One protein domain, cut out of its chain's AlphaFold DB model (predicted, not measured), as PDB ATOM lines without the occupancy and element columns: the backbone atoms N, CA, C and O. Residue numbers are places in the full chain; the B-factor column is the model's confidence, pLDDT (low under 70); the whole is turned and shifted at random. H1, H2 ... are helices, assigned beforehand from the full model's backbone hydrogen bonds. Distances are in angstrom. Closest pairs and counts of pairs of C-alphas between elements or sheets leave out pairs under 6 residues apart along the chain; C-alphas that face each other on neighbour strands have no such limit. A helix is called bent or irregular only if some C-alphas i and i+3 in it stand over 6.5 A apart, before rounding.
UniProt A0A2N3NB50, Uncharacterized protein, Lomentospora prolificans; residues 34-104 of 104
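This is residues 34 to 104 of the 104 residues of an uncharacterized protein of Lomentospora prolificans (UniProt A0A2N3NB50). The model is an open, flat horseshoe of helices set end to end round an empty middle: H1, then the bent H2 with its arms H2a and H2b, then H3, with no helix touching another. H1 makes one end of the horseshoe and H3 the other. The printed part has 71 residues with three named helices, H1, H2 and H3 in that order, no named strand, and the class all helix. It is extended, with a radius of gyration of the C-alphas of 18.4 A and spans of 51 by 37 by 8 A.

H1, residues 34 to 53, begins at C-alpha 34 (126.635, 119.189, 115.561) and is 25.0 A long. It is irregular, with C-alphas 44 and 47 7.1 A apart, and has a kink of 54 degrees near residue 45. H2, residues 57 to 81, was assigned as one helix by its hydrogen bonds but is bent, with C-alphas 66 and 69 6.7 A apart. Its arms are H2a, residues 57 to 66, 14.4 A, and H2b, residues 69 to 81, 18.7 A. H3, residues 84 to 102, is 26.5 A long and ends at C-alpha 102 (134.878, 125.327, 128.303).

H1 and H2a meet only through their link. H2a and H2b stand at a steep tilt of 58 degrees. H2b and H3 meet only through their link. H1 is apart from H2b and from H3, and H2a is apart from H3. Every O i to N i+4 pair is within hydrogen-bond range in H2b and H3; in H1 13 of 16 are, in H2a 5 of 6.

The C-alphas farthest apart, those of Thr 59 and Lys 104, are 52.2 A apart; those of Val 34 and Lys 104, first and last printed, 20.9 A. The printed part has no cut, and both links are tight. Mean pLDDT of the printed part is 78.6; residues 82, 85 and 102 to 104 are under 70.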
ATOM      1  N   VAL A  34     126.901 119.284 117.008       82.94
ATOM      2  CA  VAL A  34     126.635 119.189 115.561       82.94
ATOM      3  C   VAL A  34     125.596 118.128 115.228       82.94
ATOM      4  O   VAL A  34     124.740 118.398 114.396       82.94
ATOM      5  N   GLU A  35     125.596 116.983 115.909       80.19
ATOM      6  CA  GLU A  35     124.598 115.926 115.683       80.19
ATOM      7  C   GLU A  35     123.171 116.417 115.943       80.19
ATOM      8  O   GLU A  35     122.272 116.182 115.143       80.19
ATOM      9  N   GLU A  36     122.961 117.181 117.013       84.31
ATOM     10  CA  GLU A  36     121.652 117.753 117.353       84.31
ATOM     11  C   GLU A  36     121.207 118.777 116.304       84.31
ATOM     12  O   GLU A  36     120.065 118.760 115.841       84.31
ATOM     13  N   ARG A  37     122.124 119.646 115.862       84.25
ATOM     14  CA  ARG A  37     121.856 120.638 114.809       84.25
ATOM     15  C   ARG A  37     121.573 119.971 113.466       84.25
ATOM     16  O   ARG A  37     120.651 120.391 112.765       84.25
ATOM     17  N   LEU A  38     122.332 118.935 113.121       84.75
ATOM     18  CA  LEU A  38     122.123 118.131 111.925       84.75
ATOM     19  C   LEU A  38     120.793 117.395 111.999       84.75
ATOM     20  O   LEU A  38     120.060 117.421 111.019       84.75
ATOM     21  N   ALA A  39     120.434 116.811 113.139       85.00
ATOM     22  CA  ALA A  39     119.153 116.143 113.329       85.00
ATOM     23  C   ALA A  39     117.976 117.116 113.169       85.00
ATOM     24  O   ALA A  39     117.038 116.817 112.432       85.00
ATOM     25  N   VAL A  40     118.043 118.314 113.763       89.12
ATOM     26  CA  VAL A  40     117.002 119.350 113.607       89.12
ATOM     27  C   VAL A  40     116.896 119.825 112.159       89.12
ATOM     28  O   VAL A  40     115.792 119.974 111.629       89.12
ATOM     29  N   GLN A  41     118.027 120.055 111.491       84.94
ATOM     30  CA  GLN A  41     118.012 120.431 110.080       84.94
ATOM     31  C   GLN A  41     117.448 119.299 109.219       84.94
ATOM     32  O   GLN A  41     116.554 119.548 108.414       84.94
ATOM     33  N   THR A  42     117.900 118.066 109.436       85.94
ATOM     34  CA  THR A  42     117.452 116.861 108.723       85.94
ATOM     35  C   THR A  42     115.958 116.648 108.900       85.94
ATOM     36  O   THR A  42     115.258 116.478 107.910       85.94
ATOM     37  N   ALA A  43     115.419 116.806 110.109       89.50
ATOM     38  CA  ALA A  43     113.980 116.719 110.360       89.50
ATOM     39  C   ALA A  43     113.153 117.712 109.516       89.50
ATOM     40  O   ALA A  43     111.999 117.440 109.184       89.50
ATOM     41  N   ARG A  44     113.735 118.853 109.120       90.31
ATOM     42  CA  ARG A  44     113.046 119.885 108.329       90.31
ATOM     43  C   ARG A  44     112.976 119.559 106.837       90.31
ATOM     44  O   ARG A  44     111.972 119.879 106.199       90.31
ATOM     45  N   TRP A  45     114.032 118.987 106.262       82.62
ATOM     46  CA  TRP A  45     114.119 118.757 104.814       82.62
ATOM     47  C   TRP A  45     113.983 117.284 104.415       82.62
ATOM     48  O   TRP A  45     113.473 117.019 103.325       82.62
ATOM     49  N   ALA A  46     114.350 116.336 105.281       87.69
ATOM     50  CA  ALA A  46     114.303 114.904 104.987       87.69
ATOM     51  C   ALA A  46     112.906 114.416 104.577       87.69
ATOM     52  O   ALA A  46     112.824 113.756 103.548       87.69
ATOM     53  N   PRO A  47     111.788 114.820 105.216       87.75
ATOM     54  CA  PRO A  47     110.467 114.338 104.796       87.75
ATOM     55  C   PRO A  47     110.079 114.768 103.372       87.75
ATOM     56  O   PRO A  47     109.388 114.053 102.649       87.75
ATOM     57  N   ARG A  48     110.513 115.962 102.939       85.31
ATOM     58  CA  ARG A  48     110.288 116.451 101.565       85.31
ATOM     59  C   ARG A  48     111.232 115.784 100.575       85.31
ATOM     60  O   ARG A  48     110.868 115.571  99.422       85.31
ATOM     61  N   TRP A  49     112.440 115.486 101.030       80.62
ATOM     62  CA  TRP A  49     113.442 114.776 100.262       80.62
ATOM     63  C   TRP A  49     112.995 113.339 100.001       80.62
ATOM     64  O   TRP A  49     112.855 112.979  98.841       80.62
ATOM     65  N   GLU A  50     112.632 112.586 101.042       81.38
ATOM     66  CA  GLU A  50     112.107 111.212 100.990       81.38
ATOM     67  C   GLU A  50     110.953 111.059  99.997       81.38
ATOM     68  O   GLU A  50     110.959 110.139  99.179       81.38
ATOM     69  N   ARG A  51     110.008 112.010  99.981       82.38
ATOM     70  CA  ARG A  51     108.905 112.022  99.005       82.38
ATOM     71  C   ARG A  51     109.376 112.110  97.548       82.38
ATOM     72  O   ARG A  51     108.714 111.555  96.679       82.38
ATOM     73  N   ASN A  52     110.497 112.781  97.276       79.12
ATOM     74  CA  ASN A  52     111.049 112.940  95.927       79.12
ATOM     75  C   ASN A  52     111.999 111.801  95.523       79.12
ATOM     76  O   ASN A  52     112.065 111.460  94.342       79.12
ATOM     77  N   ILE A  53     112.719 111.182  96.468       76.88
ATOM     78  CA  ILE A  53     113.696 110.131  96.126       76.88
ATOM     79  C   ILE A  53     113.021 108.845  95.665       76.88
ATOM     80  O   ILE A  53     113.633 108.136  94.879       76.88
ATOM     81  N   SER A  54     111.781 108.554  96.081       73.12
ATOM     82  CA  SER A  54     111.055 107.319  95.724       73.12
ATOM     83  C   SER A  54     111.084 106.982  94.227       73.12
ATOM     84  O   SER A  54     111.155 105.811  93.860       73.12
ATOM     85  N   PHE A  55     111.100 107.997  93.357       72.06
ATOM     86  CA  PHE A  55     111.215 107.831  91.904       72.06
ATOM     87  C   PHE A  55     112.614 107.406  91.434       72.06
ATOM     88  O   PHE A  55     112.762 106.710  90.432       72.06
ATOM     89  N   ILE A  56     113.651 107.828  92.151       74.88
ATOM     90  CA  ILE A  56     115.065 107.636  91.810       74.88
ATOM     91  C   ILE A  56     115.648 106.420  92.559       74.88
ATOM     92  O   ILE A  56     116.617 105.811  92.094       74.88
ATOM     93  N   THR A  57     115.017 106.002  93.663       78.25
ATOM     94  CA  THR A  57     115.377 104.843  94.491       78.25
ATOM     95  C   THR A  57     115.710 103.583  93.686       78.25
ATOM     96  O   THR A  57     116.794 103.051  93.907       78.25
ATOM     97  N   PRO A  58     114.897 103.100  92.720       77.25
ATOM     98  CA  PRO A  58     115.223 101.865  91.996       77.25
ATOM     99  C   PRO A  58     116.495 101.974  91.136       77.25
ATOM    100  O   PRO A  58     117.251 101.010  91.008       77.25
ATOM    101  N   THR A  59     116.772 103.146  90.561       76.19
ATOM    102  CA  THR A  59     117.984 103.392  89.762       76.19
ATOM    103  C   THR A  59     119.214 103.499  90.655       76.19
ATOM    104  O   THR A  59     120.256 102.909  90.366       76.19
ATOM    105  N   VAL A  60     119.074 104.201  91.777       77.88
ATOM    106  CA  VAL A  60     120.129 104.337  92.783       77.88
ATOM    107  C   VAL A  60     120.444 102.990  93.422       77.88
ATOM    108  O   VAL A  60     121.613 102.649  93.541       77.88
ATOM    109  N   GLN A  61     119.440 102.172  93.735       77.25
ATOM    110  CA  GLN A  61     119.621 100.845  94.322       77.25
ATOM    111  C   GLN A  61     120.464  99.933  93.420       77.25
ATOM    112  O   GLN A  61     121.373  99.263  93.903       77.25
ATOM    113  N   ARG A  62     120.247  99.967  92.098       83.25
ATOM    114  CA  ARG A  62     121.090  99.238  91.129       83.25
ATOM    115  C   ARG A  62     122.522  99.774  91.069       83.25
ATOM    116  O   ARG A  62     123.460  98.998  90.900       83.25
ATOM    117  N   GLY A  63     122.701 101.089  91.191       78.88
ATOM    118  CA  GLY A  63     124.024 101.712  91.276       78.88
ATOM    119  C   GLY A  63     124.766 101.311  92.552       78.88
ATOM    120  O   GLY A  63     125.923 100.898  92.491       78.88
ATOM    121  N   ILE A  64     124.073 101.347  93.691       78.62
ATOM    122  CA  ILE A  64     124.601 100.953  94.999       78.62
ATOM    123  C   ILE A  64     125.017  99.485  94.982       78.62
ATOM    124  O   ILE A  64     126.147  99.203  95.347       78.62
ATOM    125  N   GLN A  65     124.197  98.574  94.451       83.50
ATOM    126  CA  GLN A  65     124.545  97.146  94.357       83.50
ATOM    127  C   GLN A  65     125.868  96.880  93.616       83.50
ATOM    128  O   GLN A  65     126.550  95.894  93.893       83.50
ATOM    129  N   ARG A  66     126.270  97.753  92.682       82.75
ATOM    130  CA  ARG A  66     127.557  97.639  91.969       82.75
ATOM    131  C   ARG A  66     128.737  98.191  92.765       82.75
ATOM    132  O   ARG A  66     129.857  97.711  92.613       82.75
ATOM    133  N   VAL A  67     128.496  99.201  93.592       82.94
ATOM    134  CA  VAL A  67     129.528  99.925  94.351       82.94
ATOM    135  C   VAL A  67     129.714  99.352  95.762       82.94
ATOM    136  O   VAL A  67     130.808  99.393  96.318       82.94
ATOM    137  N   GLU A  68     128.677  98.746  96.326       81.94
ATOM    138  CA  GLU A  68     128.660  98.111  97.640       81.94
ATOM    139  C   GLU A  68     129.762  97.048  97.832       81.94
ATOM    140  O   GLU A  68     130.492  97.129  98.828       81.94
ATOM    141  N   PRO A  69     129.990  96.092  96.907       89.56
ATOM    142  CA  PRO A  69     131.041  95.091  97.088       89.56
ATOM    143  C   PRO A  69     132.473  95.661  97.177       89.56
ATOM    144  O   PRO A  69     133.211  95.249  98.077       89.56
ATOM    145  N   PRO A  70     132.934  96.582  96.305       82.75
ATOM    146  CA  PRO A  70     134.272  97.156  96.445       82.75
ATOM    147  C   PRO A  70     134.393  98.105  97.644       82.75
ATOM    148  O   PRO A  70     135.429  98.104  98.317       82.75
ATOM    149  N   VAL A  71     133.347  98.874  97.962       83.38
ATOM    150  CA  VAL A  71     133.374  99.794  99.108       83.38
ATOM    151  C   VAL A  71     133.425  99.023 100.422       83.38
ATOM    152  O   VAL A  71     134.298  99.299 101.238       83.38
ATOM    153  N   SER A  72     132.589  97.999 100.607       81.12
ATOM    154  CA  SER A  72     132.595  97.169 101.824       81.12
ATOM    155  C   SER A  72     133.939  96.469 102.052       81.12
ATOM    156  O   SER A  72     134.449  96.449 103.173       81.12
ATOM    157  N   LYS A  73     134.578  95.958 100.989       85.81
ATOM    158  CA  LYS A  73     135.940  95.398 101.061       85.81
ATOM    159  C   LYS A  73     136.968  96.439 101.503       85.81
ATOM    160  O   LYS A  73     137.854  96.127 102.298       85.81
ATOM    161  N   THR A  74     136.860  97.660 100.992       83.38
ATOM    162  CA  THR A  74     137.761  98.765 101.347       83.38
ATOM    163  C   THR A  74     137.541  99.199 102.792       83.38
ATOM    164  O   THR A  74     138.504  99.338 103.540       83.38
ATOM    165  N   PHE A  75     136.284  99.300 103.218       78.44
ATOM    166  CA  PHE A  75     135.909  99.652 104.582       78.44
ATOM    167  C   PHE A  75     136.446  98.634 105.591       78.44
ATOM    168  O   PHE A  75     137.144  99.016 106.524       78.44
ATOM    169  N   ARG A  76     136.261  97.332 105.333       81.38
ATOM    170  CA  ARG A  76     136.830  96.254 106.161       81.38
ATOM    171  C   ARG A  76     138.357  96.315 106.240       81.38
ATOM    172  O   ARG A  76     138.937  96.048 107.285       81.38
ATOM    173  N   ARG A  77     139.044  96.663 105.144       82.25
ATOM    174  CA  ARG A  77     140.510  96.836 105.157       82.25
ATOM    175  C   ARG A  77     140.937  98.017 106.019       82.25
ATOM    176  O   ARG A  77     141.936  97.902 106.723       82.25
ATOM    177  N   ILE A  78     140.206  99.125 105.952       78.19
ATOM    178  CA  ILE A  78     140.469 100.307 106.776       78.19
ATOM    179  C   ILE A  78     140.206  99.976 108.243       78.19
ATOM    180  O   ILE A  78     141.072 100.235 109.063       78.19
ATOM    181  N   GLU A  79     139.087  99.332 108.561       74.06
ATOM    182  CA  GLU A  79     138.722  98.909 109.918       74.06
ATOM    183  C   GLU A  79     139.745  97.939 110.534       74.06
ATOM    184  O   GLU A  79     140.132  98.082 111.692       74.06
ATOM    185  N   ASN A  80     140.274  97.001 109.741       78.50
ATOM    186  CA  ASN A  80     141.320  96.081 110.194       78.50
ATOM    187  C   ASN A  80     142.679  96.768 110.432       78.50
ATOM    188  O   ASN A  80     143.502  96.260 111.192       78.50
ATOM    189  N   ARG A  81     142.964  97.881 109.741       76.50
ATOM    190  CA  ARG A  81     144.259  98.589 109.806       76.50
ATOM    191  C   ARG A  81     144.245  99.761 110.780       76.50
ATOM    192  O   ARG A  81     145.250 100.027 111.431       76.50
ATOM    193  N   LEU A  82     143.120 100.453 110.872       68.75
ATOM    194  CA  LEU A  82     142.851 101.518 111.817       68.75
ATOM    195  C   LEU A  82     141.710 101.042 112.714       68.75
ATOM    196  O   LEU A  82     140.594 100.903 112.215       68.75
ATOM    197  N   PRO A  83     141.934 100.858 114.027       72.44
ATOM    198  CA  PRO A  83     140.851 100.589 114.958       72.44
ATOM    199  C   PRO A  83     140.004 101.859 115.099       72.44
ATOM    200  O   PRO A  83     140.178 102.640 116.037       72.44
ATOM    201  N   LEU A  84     139.115 102.087 114.131       70.31
ATOM    202  CA  LEU A  84     138.253 103.261 114.026       70.31
ATOM    203  C   LEU A  84     137.410 103.424 115.283       70.31
ATOM    204  O   LEU A  84     137.235 104.544 115.738       70.31
ATOM    205  N   GLU A  85     136.996 102.324 115.915       68.81
ATOM    206  CA  GLU A  85     136.320 102.362 117.209       68.81
ATOM    207  C   GLU A  85     137.195 103.007 118.297       68.81
ATOM    208  O   GLU A  85     136.735 103.855 119.059       68.81
ATOM    209  N   LYS A  86     138.488 102.665 118.354       73.06
ATOM    210  CA  LYS A  86     139.416 103.275 119.316       73.06
ATOM    211  C   LYS A  86     139.661 104.740 118.989       73.06
ATOM    212  O   LYS A  86     139.717 105.550 119.908       73.06
ATOM    213  N   VAL A  87     139.797 105.086 117.708       73.94
ATOM    214  CA  VAL A  87     139.962 106.479 117.261       73.94
ATOM    215  C   VAL A  87     138.717 107.296 117.609       73.94
ATOM    216  O   VAL A  87     138.845 108.329 118.259       73.94
ATOM    217  N   ALA A  88     137.529 106.788 117.292       72.31
ATOM    218  CA  ALA A  88     136.243 107.393 117.617       72.31
ATOM    219  C   ALA A  88     136.068 107.578 119.131       72.31
ATOM    220  O   ALA A  88     135.770 108.684 119.573       72.31
ATOM    221  N   ARG A  89     136.365 106.559 119.953       76.75
ATOM    222  CA  ARG A  89     136.346 106.685 121.425       76.75
ATOM    223  C   ARG A  89     137.355 107.715 121.940       76.75
ATOM    224  O   ARG A  89     137.087 108.412 122.915       76.75
ATOM    225  N   ARG A  90     138.540 107.810 121.331       77.44
ATOM    226  CA  ARG A  90     139.580 108.774 121.735       77.44
ATOM    227  C   ARG A  90     139.168 110.207 121.404       77.44
ATOM    228  O   ARG A  90     139.411 111.099 122.210       77.44
ATOM    229  N   VAL A  91     138.520 110.392 120.257       77.56
ATOM    230  CA  VAL A  91     137.914 111.655 119.828       77.56
ATOM    231  C   VAL A  91     136.772 112.051 120.758       77.56
ATOM    232  O   VAL A  91     136.816 113.146 121.308       77.56
ATOM    233  N   ASP A  92     135.818 111.155 121.014       75.06
ATOM    234  CA  ASP A  92     134.678 111.404 121.907       75.06
ATOM    235  C   ASP A  92     135.142 111.812 123.318       75.06
ATOM    236  O   ASP A  92     134.718 112.826 123.874       75.06
ATOM    237  N   ASN A  93     136.131 111.099 123.864       81.25
ATOM    238  CA  ASN A  93     136.747 111.462 125.141       81.25
ATOM    239  C   ASN A  93     137.473 112.819 125.099       81.25
ATOM    240  O   ASN A  93     137.494 113.533 126.104       81.25
ATOM    241  N   GLY A  94     138.079 113.183 123.967       76.75
ATOM    242  CA  GLY A  94     138.694 114.495 123.756       76.75
ATOM    243  C   GLY A  94     137.661 115.623 123.736       76.75
ATOM    244  O   GLY A  94     137.847 116.632 124.414       76.75
ATOM    245  N   ILE A  95     136.543 115.415 123.036       74.12
ATOM    246  CA  ILE A  95     135.428 116.365 122.941       74.12
ATOM    247  C   ILE A  95     134.787 116.569 124.316       74.12
ATOM    248  O   ILE A  95     134.672 117.706 124.769       74.12
ATOM    249  N   LYS A  96     134.460 115.485 125.034       74.75
ATOM    250  CA  LYS A  96     133.903 115.552 126.399       74.75
ATOM    251  C   LYS A  96     134.793 116.365 127.339       74.75
ATOM    252  O   LYS A  96     134.302 117.215 128.076       74.75
ATOM    253  N   ARG A  97     136.113 116.164 127.273       80.56
ATOM    254  CA  ARG A  97     137.082 116.950 128.058       80.56
ATOM    255  C   ARG A  97     137.127 118.420 127.638       80.56
ATOM    256  O   ARG A  97     137.275 119.275 128.504       80.56
ATOM    257  N   GLY A  98     137.003 118.714 126.344       72.00
ATOM    258  CA  GLY A  98     136.934 120.079 125.818       72.00
ATOM    259  C   GLY A  98     135.693 120.834 126.298       72.00
ATOM    260  O   GLY A  98     135.821 121.951 126.788       72.00
ATOM    261  N   ILE A  99     134.521 120.196 126.251       72.81
ATOM    262  CA  ILE A  99     133.256 120.769 126.740       72.81
ATOM    263  C   ILE A  99     133.329 121.036 128.247       72.81
ATOM    264  O   ILE A  99     133.019 122.137 128.691       72.81
ATOM    265  N   VAL A 100     133.805 120.067 129.039       78.06
ATOM    266  CA  VAL A 100     133.971 120.231 130.497       78.06
ATOM    267  C   VAL A 100     134.936 121.372 130.828       78.06
ATOM    268  O   VAL A 100     134.734 122.080 131.810       78.06
ATOM    269  N   ARG A 101     135.974 121.581 130.009       70.31
ATOM    270  CA  ARG A 101     136.944 122.666 130.197       70.31
ATOM    271  C   ARG A 101     136.404 124.034 129.760       70.31
ATOM    272  O   ARG A 101     136.797 125.022 130.358       70.31
ATOM    273  N   ALA A 102     135.530 124.093 128.754       66.56
ATOM    274  CA  ALA A 102     134.878 125.327 128.303       66.56
ATOM    275  C   ALA A 102     133.668 125.740 129.168       66.56
ATOM    276  O   ALA A 102     133.247 126.888 129.119       66.56
ATOM    277  N   SER A 103     133.103 124.804 129.939       57.03
ATOM    278  CA  SER A 103     131.985 125.033 130.866       57.03
ATOM    279  C   SER A 103     132.424 125.487 132.271       57.03
ATOM    280  O   SER A 103     131.565 125.651 133.139       57.03
ATOM    281  N   LYS A 104     133.730 125.633 132.522       49.09
ATOM    282  CA  LYS A 104     134.311 126.088 133.792       49.09
ATOM    283  C   LYS A 104     134.853 127.503 133.643       49.09
ATOM    284  O   LYS A 104     134.712 128.268 134.618       49.09
TER     285      LYS A 104